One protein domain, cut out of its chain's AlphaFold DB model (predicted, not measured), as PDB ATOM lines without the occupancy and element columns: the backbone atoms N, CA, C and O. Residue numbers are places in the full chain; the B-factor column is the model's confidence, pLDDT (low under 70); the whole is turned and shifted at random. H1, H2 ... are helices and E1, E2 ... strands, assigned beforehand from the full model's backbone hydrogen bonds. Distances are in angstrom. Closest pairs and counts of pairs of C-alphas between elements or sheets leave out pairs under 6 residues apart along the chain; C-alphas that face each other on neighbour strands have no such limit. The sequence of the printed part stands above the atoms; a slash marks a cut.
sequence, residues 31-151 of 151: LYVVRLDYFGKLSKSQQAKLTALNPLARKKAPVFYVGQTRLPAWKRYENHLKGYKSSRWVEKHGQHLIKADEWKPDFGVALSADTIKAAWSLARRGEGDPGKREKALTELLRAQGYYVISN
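AT A GLANCE: This is residues 31 to 151 of the 151 residues of an uncharacterized protein of Verrucomicrobia bacterium (UniProt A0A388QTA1). A strongly twisted four-stranded sheet forms the core, with H2 and H3 over one face and the helical hairpin H4 and H5 over the other, as three layers, while H1 packs on edge strand E4. The printed part has 121 residues, in the order E1, H1, E2, H2, H3, E3, H4, H5, E4; the sheet, E3 E1 E2 E4, is mixed. The class is mixed, helices and strands; the whole is compact, with a radius of gyration of the C-alphas of 13.4 A and spans of 38 by 34 by 23 A.

HOW THE PARTS SIT: Inner strands E1, residues 31 to 36, and E2, 63 to 69, are antiparallel, with N 34 and O 65 2.8 A apart. E3, 94 to 98, is antiparallel to E1, with N 98 and O 33 2.8 A apart; E4, 147 to 150, is parallel to E2, with N 66 and O 149 2.8 A apart. E2, H2 H3, E3, with E1 between the two strands in the sheet, and E3, H4 H5, E4, with E1 and E2 between them, are split strand-helix-strand units, two strands of one sheet that are not neighbours, joined through helices, and each crossover is right-handed. H5, 130 to 143, lies over E2 and E4 at a height over the sheet of 8.2 A; the closest C-alphas of H5 and E4 are those of Thr 138 and Val 148, 6.2 A apart. H4, 113 to 123, touches H5, closest C-alphas 122 and 133 at 5.8 A, a shallow tilt of 23 degrees, opposite ways. H2, 73 to 81, touches H3, 88 to 93, about perpendicular at 88 degrees, closest C-alphas 81 and 91 at 4.7 A. H1, 44 to 53, is on the sheet, its C-alpha 50 6.5 A from C-alpha 147. In H1 to H5 every O i to N i+4 pair is within hydrogen-bond range.

IN THESE COORDINATES: E1 begins at C-alpha 31 (-0.110, -9.630, 295.134); E4 ends at C-alpha 150 (-4.349, -0.081, 296.460). E2 and H5 each measure 19.8 A.

THE WHOLE: The C-alphas of Lys 44 and Glu 127 are farthest apart, 38.7 A. The printed part has no cut; the link E3 to H4 is long. No printed residue is under 70.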
ATOM      1  N   LEU A  31      -0.192 -11.086 295.119       95.25
ATOM      2  CA  LEU A  31      -0.110  -9.630 295.134       95.25
ATOM      3  C   LEU A  31       1.135  -9.202 294.371       95.25
ATOM      4  O   LEU A  31       2.183  -9.832 294.470       95.25
ATOM      5  N   TYR A  32       1.018  -8.117 293.623       93.81
ATOM      6  CA  TYR A  32       2.137  -7.486 292.947       93.81
ATOM      7  C   TYR A  32       2.251  -6.043 293.418       93.81
ATOM      8  O   TYR A  32       1.250  -5.391 293.733       93.81
ATOM      9  N   VAL A  33       3.484  -5.549 293.458       95.94
ATOM     10  CA  VAL A  33       3.782  -4.180 293.866       95.94
ATOM     11  C   VAL A  33       4.492  -3.489 292.716       95.94
ATOM     12  O   VAL A  33       5.432  -4.029 292.150       95.94
ATOM     13  N   VAL A  34       4.052  -2.296 292.345       95.31
ATOM     14  CA  VAL A  34       4.703  -1.484 291.314       95.31
ATOM     15  C   VAL A  34       5.208  -0.211 291.961       95.31
ATOM     16  O   VAL A  34       4.450   0.504 292.613       95.31
ATOM     17  N   ARG A  35       6.481   0.105 291.751       94.62
ATOM     18  CA  ARG A  35       7.010   1.432 292.037       94.62
ATOM     19  C   ARG A  35       6.530   2.388 290.954       94.62
ATOM     20  O   ARG A  35       6.775   2.161 289.768       94.62
ATOM     21  N   LEU A  36       5.829   3.431 291.373       93.31
ATOM     22  CA  LEU A  36       5.371   4.500 290.501       93.31
ATOM     23  C   LEU A  36       6.414   5.625 290.421       93.31
ATOM     24  O   LEU A  36       7.441   5.603 291.109       93.31
ATOM     25  N   ASP A  37       6.118   6.629 289.597       87.88
ATOM     26  CA  ASP A  37       6.845   7.890 289.547       87.88
ATOM     27  C   ASP A  37       7.095   8.478 290.935       87.88
ATOM     28  O   ASP A  37       6.309   8.344 291.880       87.88
ATOM     29  N   TYR A  38       8.204   9.205 291.031       81.31
ATOM     30  CA  TYR A  38       8.517   9.978 292.218       81.31
ATOM     31  C   TYR A  38       7.386  10.964 292.537       81.31
ATOM     32  O   TYR A  38       6.892  11.659 291.650       81.31
ATOM     33  N   PHE A  39       7.038  11.078 293.821       83.06
ATOM     34  CA  PHE A  39       5.932  11.903 294.316       83.06
ATOM     35  C   PHE A  39       5.913  13.326 293.728       83.06
ATOM     36  O   PHE A  39       4.858  13.833 293.359       83.06
ATOM     37  N   GLY A  40       7.085  13.952 293.568       82.50
ATOM     38  CA  GLY A  40       7.206  15.305 293.017       82.50
ATOM     39  C   GLY A  40       6.874  15.451 291.525       82.50
ATOM     40  O   GLY A  40       6.657  16.573 291.085       82.50
ATOM     41  N   LYS A  41       6.817  14.357 290.751       86.19
ATOM     42  CA  LYS A  41       6.393  14.370 289.337       86.19
ATOM     43  C   LYS A  41       4.873  14.288 289.165       86.19
ATOM     44  O   LYS A  41       4.367  14.527 288.073       86.19
ATOM     45  N   LEU A  42       4.143  13.937 290.222       87.69
ATOM     46  CA  LEU A  42       2.687  13.845 290.185       87.69
ATOM     47  C   LEU A  42       2.062  15.243 290.219       87.69
ATOM     48  O   LEU A  42       2.641  16.179 290.770       87.69
ATOM     49  N   SER A  43       0.854  15.399 289.678       89.88
ATOM     50  CA  SER A  43       0.131  16.674 289.772       89.88
ATOM     51  C   SER A  43      -0.165  17.053 291.232       89.88
ATOM     52  O   SER A  43      -0.308  16.182 292.091       89.88
ATOM     53  N   LYS A  44      -0.336  18.350 291.529       91.19
ATOM     54  CA  LYS A  44      -0.658  18.819 292.894       91.19
ATOM     55  C   LYS A  44      -1.903  18.141 293.485       91.19
ATOM     56  O   LYS A  44      -1.915  17.815 294.666       91.19
ATOM     57  N   SER A  45      -2.920  17.877 292.662       90.94
ATOM     58  CA  SER A  45      -4.138  17.168 293.084       90.94
ATOM     59  C   SER A  45      -3.857  15.704 293.453       90.94
ATOM     60  O   SER A  45      -4.274  15.231 294.511       90.94
ATOM     61  N   GLN A  46      -3.069  14.997 292.636       91.00
ATOM     62  CA  GLN A  46      -2.620  13.634 292.940       91.00
ATOM     63  C   GLN A  46      -1.774  13.580 294.216       91.00
ATOM     64  O   GLN A  46      -1.976  12.686 295.035       91.00
ATOM     65  N   GLN A  47      -0.870  14.545 294.401       90.69
ATOM     66  CA  GLN A  47      -0.064  14.672 295.616       90.69
ATOM     67  C   GLN A  47      -0.951  14.880 296.849       90.69
ATOM     68  O   GLN A  47      -0.811  14.145 297.821       90.69
ATOM     69  N   ALA A  48      -1.913  15.807 296.797       90.94
ATOM     70  CA  ALA A  48      -2.846  16.052 297.899       90.94
ATOM     71  C   ALA A  48      -3.667  14.798 298.248       90.94
ATOM     72  O   ALA A  48      -3.779  14.436 299.420       90.94
ATOM     73  N   LYS A  49      -4.173  14.086 297.232       91.00
ATOM     74  CA  LYS A  49      -4.885  12.814 297.419       91.00
ATOM     75  C   LYS A  49      -3.997  11.756 298.076       91.00
ATOM     76  O   LYS A  49      -4.444  11.059 298.983       91.00
ATOM     77  N   LEU A  50      -2.749  11.626 297.631       91.50
ATOM     78  CA  LEU A  50      -1.795  10.680 298.203       91.50
ATOM     79  C   LEU A  50      -1.459  11.004 299.658       91.50
ATOM     80  O   LEU A  50      -1.427  10.083 300.468       91.50
ATOM     81  N   THR A  51      -1.270  12.277 299.997       91.88
ATOM     82  CA  THR A  51      -1.049  12.718 301.380       91.88
ATOM     83  C   THR A  51      -2.252  12.406 302.265       91.88
ATOM     84  O   THR A  51      -2.077  11.863 303.349       91.88
ATOM     85  N   ALA A  52      -3.476  12.662 301.788       91.69
ATOM     86  CA  ALA A  52      -4.693  12.343 302.536       91.69
ATOM     87  C   ALA A  52      -4.854  10.831 302.785       91.69
ATOM     88  O   ALA A  52      -5.258  10.418 303.868       91.69
ATOM     89  N   LEU A  53      -4.503   9.997 301.799       91.12
ATOM     90  CA  LEU A  53      -4.571   8.534 301.912       91.12
ATOM     91  C   LEU A  53      -3.430   7.921 302.736       91.12
ATOM     92  O   LEU A  53      -3.544   6.781 303.183       91.12
ATOM     93  N   ASN A  54      -2.314   8.635 302.890       93.50
ATOM     94  CA  ASN A  54      -1.097   8.131 303.521       93.50
ATOM     95  C   ASN A  54      -0.554   9.176 304.514       93.50
ATOM     96  O   ASN A  54       0.502   9.761 304.270       93.50
ATOM     97  N   PRO A  55      -1.246   9.419 305.642       90.94
ATOM     98  CA  PRO A  55      -0.879  10.483 306.582       90.94
ATOM     99  C   PRO A  55       0.489  10.271 307.249       90.94
ATOM    100  O   PRO A  55       1.127  11.229 307.671       90.94
ATOM    101  N   LEU A  56       0.959   9.022 307.317       91.75
ATOM    102  CA  LEU A  56       2.263   8.659 307.881       91.75
ATOM    103  C   LEU A  56       3.408   8.726 306.855       91.75
ATOM    104  O   LEU A  56       4.556   8.426 307.190       91.75
ATOM    105  N   ALA A  57       3.120   9.072 305.596       89.12
ATOM    106  CA  ALA A  57       4.118   9.034 304.539       89.12
ATOM    107  C   ALA A  57       5.200  10.104 304.726       89.12
ATOM    108  O   ALA A  57       4.934  11.284 304.966       89.12
ATOM    109  N   ARG A  58       6.461   9.696 304.564       87.12
ATOM    110  CA  ARG A  58       7.611  10.595 304.662       87.12
ATOM    111  C   ARG A  58       7.686  11.483 303.424       87.12
ATOM    112  O   ARG A  58       7.409  11.061 302.297       87.12
ATOM    113  N   LYS A  59       8.133  12.728 303.610       76.06
ATOM    114  CA  LYS A  59       8.446  13.620 302.485       76.06
ATOM    115  C   LYS A  59       9.487  12.932 301.590       76.06
ATOM    116  O   LYS A  59      10.502  12.461 302.092       76.06
ATOM    117  N   LYS A  60       9.236  12.895 300.275       80.25
ATOM    118  CA  LYS A  60      10.080  12.246 299.247       80.25
ATOM    119  C   LYS A  60      10.104  10.707 299.248       80.25
ATOM    120  O   LYS A  60      10.906  10.125 298.521       80.25
ATOM    121  N   ALA A  61       9.244  10.038 300.017       85.19
ATOM    122  CA  ALA A  61       9.122   8.585 299.940       85.19
ATOM    123  C   ALA A  61       8.692   8.129 298.526       85.19
ATOM    124  O   ALA A  61       7.944   8.851 297.855       85.19
ATOM    125  N   PRO A  62       9.139   6.948 298.054       89.00
ATOM    126  CA  PRO A  62       8.603   6.358 296.833       89.00
ATOM    127  C   PRO A  62       7.094   6.123 296.951       89.00
ATOM    128  O   PRO A  62       6.552   5.938 298.044       89.00
ATOM    129  N   VAL A  63       6.435   6.126 295.794       93.81
ATOM    130  CA  VAL A  63       5.019   5.799 295.668       93.81
ATOM    131  C   VAL A  63       4.909   4.374 295.147       93.81
ATOM    132  O   VAL A  63       5.471   4.044 294.104       93.81
ATOM    133  N   PHE A  64       4.186   3.533 295.872       95.56
ATOM    134  CA  PHE A  64       3.904   2.160 295.489       95.56
ATOM    135  C   PHE A  64       2.436   2.003 295.115       95.56
ATOM    136  O   PHE A  64       1.540   2.588 295.721       95.56
ATOM    137  N   TYR A  65       2.192   1.176 294.114       96.00
ATOM    138  CA  TYR A  65       0.887   0.629 293.810       96.00
ATOM    139  C   TYR A  65       0.883  -0.842 294.215       96.00
ATOM    140  O   TYR A  65       1.794  -1.577 293.838       96.00
ATOM    141  N   VAL A  66      -0.136  -1.276 294.941       96.50
ATOM    142  CA  VAL A  66      -0.370  -2.676 295.291       96.50
ATOM    143  C   VAL A  66      -1.630  -3.131 294.573       96.50
ATOM    144  O   VAL A  66      -2.614  -2.401 294.498       96.50
ATOM    145  N   GLY A  67      -1.597  -4.335 294.019       94.62
ATOM    146  CA  GLY A  67      -2.798  -4.965 293.500       94.62
ATOM    147  C   GLY A  67      -2.691  -6.476 293.517       94.62
ATOM    148  O   GLY A  67      -1.614  -7.050 293.676       94.62
ATOM    149  N   GLN A  68      -3.821  -7.125 293.287       94.56
ATOM    150  CA  GLN A  68      -3.922  -8.576 293.194       94.56
ATOM    151  C   GLN A  68      -4.165  -9.067 291.765       94.56
ATOM    152  O   GLN A  68      -4.759  -8.387 290.922       94.56
ATOM    153  N   THR A  69      -3.726 -10.289 291.472       93.25
ATOM    154  CA  THR A  69      -3.975 -10.929 290.176       93.25
ATOM    155  C   THR A  69      -3.925 -12.451 290.273       93.25
ATOM    156  O   THR A  69      -3.251 -13.022 291.128       93.25
ATOM    157  N   ARG A  70      -4.640 -13.130 289.371       92.50
ATOM    158  CA  ARG A  70      -4.488 -14.580 289.148       92.50
ATOM    159  C   ARG A  70      -3.344 -14.897 288.178       92.50
ATOM    160  O   ARG A  70      -2.794 -15.994 288.224       92.50
ATOM    161  N   LEU A  71      -2.973 -13.940 287.324       92.38
ATOM    162  CA  LEU A  71      -1.851 -14.045 286.385       92.38
ATOM    163  C   LEU A  71      -0.501 -13.970 287.120       92.38
ATOM    164  O   LEU A  71      -0.469 -13.535 288.267       92.38
ATOM    165  N   PRO A  72       0.618 -14.324 286.473       91.94
ATOM    166  CA  PRO A  72       1.944 -13.913 286.936       91.94
ATOM    167  C   PRO A  72       2.061 -12.382 287.065       91.94
ATOM    168  O   PRO A  72       1.447 -11.646 286.284       91.94
ATOM    169  N   ALA A  73       2.857 -11.899 288.027       93.06
ATOM    170  CA  ALA A  73       2.957 -10.472 288.355       93.06
ATOM    171  C   ALA A  73       3.475  -9.658 287.163       93.06
ATOM    172  O   ALA A  73       2.882  -8.644 286.796       93.06
ATOM    173  N   TRP A  74       4.516 -10.170 286.498       94.06
ATOM    174  CA  TRP A  74       5.104  -9.572 285.297       94.06
ATOM    175  C   TRP A  74       4.079  -9.396 284.176       94.06
ATOM    176  O   TRP A  74       3.979  -8.319 283.596       94.06
ATOM    177  N   LYS A  75       3.234 -10.406 283.940       94.44
ATOM    178  CA  LYS A  75       2.208 -10.363 282.893       94.44
ATOM    179  C   LYS A  75       1.109  -9.363 283.235       94.44
ATOM    180  O   LYS A  75       0.585  -8.674 282.364       94.44
ATOM    181  N   ARG A  76       0.746  -9.258 284.519       94.44
ATOM    182  CA  ARG A  76      -0.212  -8.241 284.965       94.44
ATOM    183  C   ARG A  76       0.354  -6.835 284.803       94.44
ATOM    184  O   ARG A  76      -0.385  -5.960 284.362       94.44
ATOM    185  N   TYR A  77       1.623  -6.633 285.142       94.56
ATOM    186  CA  TYR A  77       2.318  -5.366 284.949       94.56
ATOM    187  C   TYR A  77       2.387  -4.976 283.471       94.56
ATOM    188  O   TYR A  77       1.961  -3.884 283.115       94.56
ATOM    189  N   GLU A  78       2.789  -5.896 282.595       94.56
ATOM    190  CA  GLU A  78       2.805  -5.677 281.146       94.56
ATOM    191  C   GLU A  78       1.417  -5.292 280.604       94.56
ATOM    192  O   GLU A  78       1.291  -4.351 279.823       94.56
ATOM    193  N   ASN A  79       0.356  -5.958 281.073       94.69
ATOM    194  CA  ASN A  79      -1.015  -5.596 280.715       94.69
ATOM    195  C   ASN A  79      -1.363  -4.157 281.122       94.69
ATOM    196  O   ASN A  79      -2.026  -3.466 280.355       94.69
ATOM    197  N   HIS A  80      -0.918  -3.692 282.297       93.81
ATOM    198  CA  HIS A  80      -1.126  -2.300 282.708       93.81
ATOM    199  C   HIS A  80      -0.439  -1.318 281.770       93.81
ATOM    200  O   HIS A  80      -1.069  -0.348 281.365       93.81
ATOM    201  N   LEU A  81       0.815  -1.591 281.401       92.19
ATOM    202  CA  LEU A  81       1.585  -0.736 280.491       92.19
ATOM    203  C   LEU A  81       0.963  -0.671 279.087       92.19
ATOM    204  O   LEU A  81       1.076   0.345 278.412       92.19
ATOM    205  N   LYS A  82       0.264  -1.732 278.663       93.75
ATOM    206  CA  LYS A  82      -0.478  -1.794 277.390       93.75
ATOM    207  C   LYS A  82      -1.920  -1.265 277.483       93.75
ATOM    208  O   LYS A  82      -2.665  -1.386 276.515       93.75
ATOM    209  N   GLY A  83      -2.354  -0.752 278.639       91.00
ATOM    210  CA  GLY A  83      -3.728  -0.270 278.853       91.00
ATOM    211  C   GLY A  83      -4.790  -1.375 278.990       91.00
ATOM    212  O   GLY A  83      -5.989  -1.101 279.042       91.00
ATOM    213  N   TYR A  84      -4.395  -2.649 279.074       90.94
ATOM    214  CA  TYR A  84      -5.331  -3.765 279.181       90.94
ATOM    215  C   TYR A  84      -5.747  -4.023 280.633       90.94
ATOM    216  O   TYR A  84      -4.953  -4.466 281.474       90.94
ATOM    217  N   LYS A  85      -7.037  -3.790 280.928       86.44
ATOM    218  CA  LYS A  85      -7.599  -3.843 282.291       86.44
ATOM    219  C   LYS A  85      -6.722  -3.040 283.259       86.44
ATOM    220  O   LYS A  85      -6.407  -3.533 284.341       86.44
ATOM    221  N   SER A  86      -6.219  -1.888 282.829       85.25
ATOM    222  CA  SER A  86      -5.156  -1.179 283.527       85.25
ATOM    223  C   SER A  86      -5.669  -0.376 284.728       85.25
ATOM    224  O   SER A  86      -6.819   0.054 284.792       85.25
ATOM    225  N   SER A  87      -4.790  -0.156 285.696       91.00
ATOM    226  CA  SER A  87      -4.883   0.931 286.655       91.00
ATOM    227  C   SER A  87      -4.241   2.142 286.004       91.00
ATOM    228  O   SER A  87      -3.071   2.087 285.619       91.00
ATOM    229  N   ARG A  88      -4.974   3.259 285.942       91.38
ATOM    230  CA  ARG A  88      -4.461   4.528 285.396       91.38
ATOM    231  C   ARG A  88      -3.158   4.981 286.059       91.38
ATOM    232  O   ARG A  88      -2.377   5.684 285.428       91.38
ATOM    233  N   TRP A  89      -2.928   4.597 287.316       92.44
ATOM    234  CA  TRP A  89      -1.678   4.887 288.014       92.44
ATOM    235  C   TRP A  89      -0.508   4.101 287.440       92.44
ATOM    236  O   TRP A  89       0.522   4.689 287.139       92.44
ATOM    237  N   VAL A  90      -0.668   2.791 287.265       93.38
ATOM    238  CA  VAL A  90       0.400   1.931 286.744       93.38
ATOM    239  C   VAL A  90       0.648   2.209 285.264       93.38
ATOM    240  O   VAL A  90       1.794   2.264 284.847       93.38
ATOM    241  N   GLU A  91      -0.405   2.439 284.484       93.81
ATOM    242  CA  GLU A  91      -0.294   2.761 283.057       93.81
ATOM    243  C   GLU A  91       0.489   4.058 282.813       93.81
ATOM    244  O   GLU A  91       1.374   4.091 281.965       93.81
ATOM    245  N   LYS A  92       0.193   5.125 283.568       91.25
ATOM    246  CA  LYS A  92       0.818   6.440 283.353       91.25
ATOM    247  C   LYS A  92       2.130   6.640 284.097       91.25
ATOM    248  O   LYS A  92       2.957   7.424 283.648       91.25
ATOM    249  N   HIS A  93       2.273   6.006 285.257       93.06
ATOM    250  CA  HIS A  93       3.349   6.293 286.204       93.06
ATOM    251  C   HIS A  93       4.137   5.050 286.616       93.06
ATOM    252  O   HIS A  93       5.013   5.162 287.466       93.06
ATOM    253  N   GLY A  94       3.824   3.861 286.094       92.00
ATOM    254  CA  GLY A  94       4.536   2.630 286.429       92.00
ATOM    255  C   GLY A  94       5.987   2.687 285.963       92.00
ATOM    256  O   GLY A  94       6.253   2.830 284.776       92.00
ATOM    257  N   GLN A  95       6.921   2.570 286.905       92.00
ATOM    258  CA  GLN A  95       8.356   2.591 286.625       92.00
ATOM    259  C   GLN A  95       8.941   1.183 286.676       92.00
ATOM    260  O   GLN A  95       9.639   0.745 285.763       92.00
ATOM    261  N   HIS A  96       8.656   0.455 287.757       93.50
ATOM    262  CA  HIS A  96       9.269  -0.844 287.995       93.50
ATOM    263  C   HIS A  96       8.335  -1.788 288.743       93.50
ATOM    264  O   HIS A  96       7.731  -1.410 289.748       93.50
ATOM    265  N   LEU A  97       8.249  -3.035 288.279       95.06
ATOM    266  CA  LEU A  97       7.580  -4.102 289.011       95.06
ATOM    267  C   LEU A  97       8.500  -4.622 290.114       95.06
ATOM    268  O   LEU A  97       9.563  -5.166 289.835       95.06
ATOM    269  N   ILE A  98       8.046  -4.525 291.355       93.69
ATOM    270  CA  ILE A  98       8.680  -5.172 292.496       93.69
ATOM    271  C   ILE A  98       8.158  -6.599 292.573       93.69
ATOM    272  O   ILE A  98       6.950  -6.846 292.668       93.69
ATOM    273  N   LYS A  99       9.091  -7.543 292.561       89.00
ATOM    274  CA  LYS A  99       8.812  -8.972 292.668       89.00
ATOM    275  C   LYS A  99       8.553  -9.377 294.117       89.00
ATOM    276  O   LYS A  99       9.337 -10.092 294.731       89.00
ATOM    277  N   ALA A 100       7.469  -8.851 294.684       88.12
ATOM    278  CA  ALA A 100       7.102  -9.043 296.085       88.12
ATOM    279  C   ALA A 100       6.880 -10.522 296.457       88.12
ATOM    280  O   ALA A 100       7.003 -10.884 297.621       88.12
ATOM    281  N   ASP A 101       6.556 -11.368 295.481       87.12
ATOM    282  CA  ASP A 101       6.336 -12.805 295.628       87.12
ATOM    283  C   ASP A 101       7.624 -13.652 295.600       87.12
ATOM    284  O   ASP A 101       7.592 -14.815 296.011       87.12
ATOM    285  N   GLU A 102       8.762 -13.083 295.192       87.81
ATOM    286  CA  GLU A 102      10.070 -13.747 295.228       87.81
ATOM    287  C   GLU A 102      10.762 -13.557 296.592       87.81
ATOM    288  O   GLU A 102      10.453 -12.641 297.351       87.81
ATOM    289  N   TRP A 103      11.691 -14.452 296.944       78.38
ATOM    290  CA  TRP A 103      12.437 -14.363 298.204       78.38
ATOM    291  C   TRP A 103      13.302 -13.094 298.248       78.38
ATOM    292  O   TRP A 103      14.041 -12.823 297.307       78.38
ATOM    293  N   LYS A 104      13.249 -12.359 299.369       81.44
ATOM    294  CA  LYS A 104      13.922 -11.056 299.571       81.44
ATOM    295  C   LYS A 104      13.584 -10.033 298.470       81.44
ATOM    296  O   LYS A 104      14.476  -9.604 297.740       81.44
ATOM    297  N   PRO A 105      12.312  -9.612 298.368       84.69
ATOM    298  CA  PRO A 105      11.920  -8.594 297.405       84.69
ATOM    299  C   PRO A 105      12.688  -7.286 297.617       84.69
ATOM    300  O   PRO A 105      12.746  -6.762 298.732       84.69
ATOM    301  N   ASP A 106      13.234  -6.746 296.529       86.88
ATOM    302  CA  ASP A 106      13.866  -5.432 296.524       86.88
ATOM    303  C   ASP A 106      12.834  -4.348 296.197       86.88
ATOM    304  O   ASP A 106      12.297  -4.269 295.092       86.88
ATOM    305  N   PHE A 107      12.550  -3.498 297.181       85.56
ATOM    306  CA  PHE A 107      11.660  -2.347 297.021       85.56
ATOM    307  C   PHE A 107      12.401  -1.097 296.511       85.56
ATOM    308  O   PHE A 107      11.792  -0.036 296.328       85.56
ATOM    309  N   GLY A 108      13.716  -1.192 296.292       81.88
ATOM    310  CA  GLY A 108      14.598  -0.079 295.953       81.88
ATOM    311  C   GLY A 108      14.741   0.934 297.093       81.88
ATOM    312  O   GLY A 108      15.034   2.104 296.837       81.88
ATOM    313  N   VAL A 109      14.452   0.498 298.324       82.19
ATOM    314  CA  VAL A 109      14.552   1.240 299.585       82.19
ATOM    315  C   VAL A 109      14.879   0.278 300.721       82.19
ATOM    316  O   VAL A 109      14.503  -0.892 300.684       82.19
ATOM    317  N   ALA A 110      15.546   0.785 301.758       81.88
ATOM    318  CA  ALA A 110      15.827   0.007 302.955       81.88
ATOM    319  C   ALA A 110      14.530  -0.264 303.739       81.88
ATOM    320  O   ALA A 110      13.939   0.655 304.309       81.88
ATOM    321  N   LEU A 111      14.108  -1.528 303.762       85.94
ATOM    322  CA  LEU A 111      13.052  -2.059 304.625       85.94
ATOM    323  C   LEU A 111      13.669  -2.946 305.706       85.94
ATOM    324  O   LEU A 111      14.712  -3.562 305.485       85.94
ATOM    325  N   SER A 112      13.006  -3.061 306.860       88.31
ATOM    326  CA  SER A 112      13.419  -4.045 307.865       88.31
ATOM    327  C   SER A 112      13.240  -5.471 307.334       88.31
ATOM    328  O   SER A 112      12.323  -5.745 306.552       88.31
ATOM    329  N   ALA A 113      14.089  -6.397 307.784       88.38
ATOM    330  CA  ALA A 113      14.007  -7.803 307.386       88.38
ATOM    331  C   ALA A 113      12.627  -8.415 307.694       88.38
ATOM    332  O   ALA A 113      12.091  -9.167 306.878       88.38
ATOM    333  N   ASP A 114      12.016  -8.030 308.817       91.12
ATOM    334  CA  ASP A 114      10.668  -8.464 309.194       91.12
ATOM    335  C   ASP A 114       9.604  -7.954 308.224       91.12
ATOM    336  O   ASP A 114       8.716  -8.708 307.827       91.12
ATOM    337  N   THR A 115       9.726  -6.703 307.769       91.88
ATOM    338  CA  THR A 115       8.815  -6.135 306.767       91.88
ATOM    339  C   THR A 115       8.954  -6.859 305.435       91.88
ATOM    340  O   THR A 115       7.949  -7.206 304.822       91.88
ATOM    341  N   ILE A 116      10.185  -7.138 304.999       91.94
ATOM    342  CA  ILE A 116      10.462  -7.889 303.765       91.94
ATOM    343  C   ILE A 116       9.850  -9.292 303.852       91.94
ATOM    344  O   ILE A 116       9.167  -9.734 302.927       91.94
ATOM    345  N   LYS A 117      10.036  -9.978 304.986       93.25
ATOM    346  CA  LYS A 117       9.478 -11.312 305.233       93.25
ATOM    347  C   LYS A 117       7.948 -11.297 305.256       93.25
ATOM    348  O   LYS A 117       7.327 -12.172 304.649       93.25
ATOM    349  N   ALA A 118       7.341 -10.318 305.924       94.00
ATOM    350  CA  ALA A 118       5.892 -10.158 305.982       94.00
ATOM    351  C   ALA A 118       5.308  -9.838 304.599       94.00
ATOM    352  O   ALA A 118       4.348 -10.482 304.178       94.00
ATOM    353  N   ALA A 119       5.930  -8.918 303.858       93.81
ATOM    354  CA  ALA A 119       5.519  -8.565 302.505       93.81
ATOM    355  C   ALA A 119       5.572  -9.776 301.567       93.81
ATOM    356  O   ALA A 119       4.581 -10.073 300.900       93.81
ATOM    357  N   TRP A 120       6.672 -10.534 301.597       94.06
ATOM    358  CA  TRP A 120       6.807 -11.784 300.849       94.06
ATOM    359  C   TRP A 120       5.734 -12.813 301.226       94.06
ATOM    360  O   TRP A 120       5.128 -13.453 300.363       94.06
ATOM    361  N   SER A 121       5.448 -12.956 302.522       93.62
ATOM    362  CA  SER A 121       4.418 -13.883 302.991       93.62
ATOM    363  C   SER A 121       3.006 -13.502 302.553       93.62
ATOM    364  O   SER A 121       2.185 -14.392 302.344       93.62
ATOM    365  N   LEU A 122       2.712 -12.210 302.420       94.31
ATOM    366  CA  LEU A 122       1.414 -11.720 301.955       94.31
ATOM    367  C   LEU A 122       1.281 -11.798 300.430       94.31
ATOM    368  O   LEU A 122       0.198 -12.101 299.924       94.31
ATOM    369  N   ALA A 123       2.370 -11.528 299.707       93.56
ATOM    370  CA  ALA A 123       2.367 -11.408 298.254       93.56
ATOM    371  C   ALA A 123       2.405 -12.746 297.513       93.56
ATOM    372  O   ALA A 123       1.894 -12.831 296.390       93.56
ATOM    373  N   ARG A 124       2.961 -13.795 298.137       93.19
ATOM    374  CA  ARG A 124       3.020 -15.131 297.537       93.19
ATOM    375  C   ARG A 124       1.634 -15.641 297.132       93.19
ATOM    376  O   ARG A 124       0.601 -15.278 297.706       93.19
ATOM    377  N   ARG A 125       1.629 -16.543 296.151       93.31
ATOM    378  CA  ARG A 125       0.402 -17.168 295.658       93.31
ATOM    379  C   ARG A 125      -0.307 -17.897 296.792       93.31
ATOM    380  O   ARG A 125       0.301 -18.693 297.499       93.31
ATOM    381  N   GLY A 126      -1.597 -17.630 296.934       91.75
ATOM    382  CA  GLY A 126      -2.418 -18.257 297.958       91.75
ATOM    383  C   GLY A 126      -3.900 -18.183 297.628       91.75
ATOM    384  O   GLY A 126      -4.338 -17.318 296.862       91.75
ATOM    385  N   GLU A 127      -4.662 -19.101 298.215       90.19
ATOM    386  CA  GLU A 127      -6.122 -19.187 298.070       90.19
ATOM    387  C   GLU A 127      -6.883 -18.337 299.099       90.19
ATOM    388  O   GLU A 127      -8.095 -18.182 298.994       90.19
ATOM    389  N   GLY A 128      -6.178 -17.748 300.071       88.88
ATOM    390  CA  GLY A 128      -6.779 -16.854 301.058       88.88
ATOM    391  C   GLY A 128      -7.403 -15.602 300.435       88.88
ATOM    392  O   GLY A 128      -7.070 -15.214 299.308       88.88
ATOM    393  N   ASP A 129      -8.267 -14.933 301.203       91.75
ATOM    394  CA  ASP A 129      -8.956 -13.713 300.774       91.75
ATOM    395  C   ASP A 129      -7.942 -12.685 300.243       91.75
ATOM    396  O   ASP A 129      -7.031 -12.262 300.968       91.75
ATOM    397  N   PRO A 130      -8.030 -12.325 298.957       91.19
ATOM    398  CA  PRO A 130      -6.979 -11.556 298.329       91.19
ATOM    399  C   PRO A 130      -7.107 -10.068 298.700       91.19
ATOM    400  O   PRO A 130      -6.084  -9.408 298.874       91.19
ATOM    401  N   GLY A 131      -8.321  -9.580 298.990       93.12
ATOM    402  CA  GLY A 131      -8.560  -8.216 299.461       93.12
ATOM    403  C   GLY A 131      -8.022  -7.985 300.874       93.12
ATOM    404  O   GLY A 131      -7.396  -6.959 301.137       93.12
ATOM    405  N   LYS A 132      -8.170  -8.963 301.779       94.81
ATOM    406  CA  LYS A 132      -7.557  -8.901 303.120       94.81
ATOM    407  C   LYS A 132      -6.034  -8.855 303.042       94.81
ATOM    408  O   LYS A 132      -5.412  -8.077 303.762       94.81
ATOM    409  N   ARG A 133      -5.429  -9.659 302.161       95.12
ATOM    410  CA  ARG A 133      -3.972  -9.658 301.954       95.12
ATOM    411  C   ARG A 133      -3.492  -8.347 301.332       95.12
ATOM    412  O   ARG A 133      -2.501  -7.795 301.799       95.12
ATOM    413  N   GLU A 134      -4.195  -7.837 300.321       95.69
ATOM    414  CA  GLU A 134      -3.888  -6.555 299.675       95.69
ATOM    415  C   GLU A 134      -3.939  -5.400 300.682       95.69
ATOM    416  O   GLU A 134      -3.004  -4.596 300.755       95.69
ATOM    417  N   LYS A 135      -4.980  -5.366 301.520       96.06
ATOM    418  CA  LYS A 135      -5.105  -4.398 302.611       96.06
ATOM    419  C   LYS A 135      -3.953  -4.517 303.611       96.06
ATOM    420  O   LYS A 135      -3.317  -3.509 303.904       96.06
ATOM    421  N   ALA A 136      -3.635  -5.727 304.070       96.25
ATOM    422  CA  ALA A 136      -2.547  -5.952 305.021       96.25
ATOM    423  C   ALA A 136      -1.180  -5.514 304.465       96.25
ATOM    424  O   ALA A 136      -0.403  -4.875 305.168       96.25
ATOM    425  N   LEU A 137      -0.894  -5.799 303.189       95.38
ATOM    426  CA  LEU A 137       0.348  -5.363 302.544       95.38
ATOM    427  C   LEU A 137       0.390  -3.837 302.384       95.38
ATOM    428  O   LEU A 137       1.427  -3.212 302.599       95.38
ATOM    429  N   THR A 138      -0.747  -3.232 302.043       96.06
ATOM    430  CA  THR A 138      -0.882  -1.777 301.931       96.06
ATOM    431  C   THR A 138      -0.616  -1.092 303.269       96.06
ATOM    432  O   THR A 138       0.161  -0.141 303.329       96.06
ATOM    433  N   GLU A 139      -1.218  -1.585 304.349       95.81
ATOM    434  CA  GLU A 139      -1.019  -1.067 305.705       95.81
ATOM    435  C   GLU A 139       0.418  -1.269 306.187       95.81
ATOM    436  O   GLU A 139       1.013  -0.331 306.717       95.81
ATOM    437  N   LEU A 140       1.011  -2.437 305.918       95.12
ATOM    438  CA  LEU A 140       2.408  -2.730 306.234       95.12
ATOM    439  C   LEU A 140       3.354  -1.697 305.608       95.12
ATOM    440  O   LEU A 140       4.204  -1.137 306.296       95.12
ATOM    441  N   LEU A 141       3.190  -1.401 304.316       93.31
ATOM    442  CA  LEU A 141       4.025  -0.423 303.613       93.31
ATOM    443  C   LEU A 141       3.734   1.022 304.059       93.31
ATOM    444  O   LEU A 141       4.659   1.825 304.194       93.31
ATOM    445  N   ARG A 142       2.473   1.363 304.352       94.25
ATOM    446  CA  ARG A 142       2.109   2.678 304.911       94.25
ATOM    447  C   ARG A 142       2.712   2.912 306.290       94.25
ATOM    448  O   ARG A 142       3.171   4.020 306.556       94.25
ATOM    449  N   ALA A 143       2.760   1.887 307.139       93.06
ATOM    450  CA  ALA A 143       3.361   1.966 308.469       93.06
ATOM    451  C   ALA A 143       4.869   2.263 308.415       93.06
ATOM    452  O   ALA A 143       5.405   2.907 309.312       93.06
ATOM    453  N   GLN A 144       5.547   1.876 307.330       91.44
ATOM    454  CA  GLN A 144       6.944   2.249 307.080       91.44
ATOM    455  C   GLN A 144       7.110   3.690 306.558       91.44
ATOM    456  O   GLN A 144       8.231   4.180 306.394       91.44
ATOM    457  N   GLY A 145       6.003   4.396 306.314       91.38
ATOM    458  CA  GLY A 145       5.989   5.777 305.850       91.38
ATOM    459  C   GLY A 145       6.115   5.928 304.334       91.38
ATOM    460  O   GLY A 145       6.637   6.946 303.872       91.38
ATOM    461  N   TYR A 146       5.644   4.953 303.552       92.31
ATOM    462  CA  TYR A 146       5.563   5.065 302.092       92.31
ATOM    463  C   TYR A 146       4.181   5.516 301.622       92.31
ATOM    464  O   TYR A 146       3.166   5.279 302.278       92.31
ATOM    465  N   TYR A 147       4.140   6.139 300.443       93.75
ATOM    466  CA  TYR A 147       2.882   6.391 299.753       93.75
ATOM    467  C   TYR A 147       2.430   5.105 299.076       93.75
ATOM    468  O   TYR A 147       3.166   4.551 298.263       93.75
ATOM    469  N   VAL A 148       1.221   4.644 299.382       94.88
ATOM    470  CA  VAL A 148       0.681   3.411 298.817       94.88
ATOM    471  C   VAL A 148      -0.722   3.637 298.273       94.88
ATOM    472  O   VAL A 148      -1.598   4.202 298.940       94.88
ATOM    473  N   ILE A 149      -0.930   3.165 297.052       93.88
ATOM    474  CA  ILE A 149      -2.217   3.099 296.368       93.88
ATOM    475  C   ILE A 149      -2.585   1.622 296.252       93.88
ATOM    476  O   ILE A 149      -1.787   0.848 295.732       93.88
ATOM    477  N   SER A 150      -3.770   1.242 296.713       90.75
ATOM    478  CA  SER A 150      -4.349  -0.081 296.460       90.75
ATOM    479  C   SER A 150      -5.548   0.058 295.523       90.75
ATOM    480  O   SER A 150      -6.046   1.176 295.331       90.75
ATOM    481  N   ASN A 151      -5.970  -1.048 294.917       72.50
ATOM    482  CA  ASN A 151      -7.146  -1.081 294.048       72.50
ATOM    483  C   ASN A 151      -8.442  -1.333 294.829       72.50
ATOM    484  O   ASN A 151      -8.375  -1.602 296.049       72.50
TER     485      ASN A 151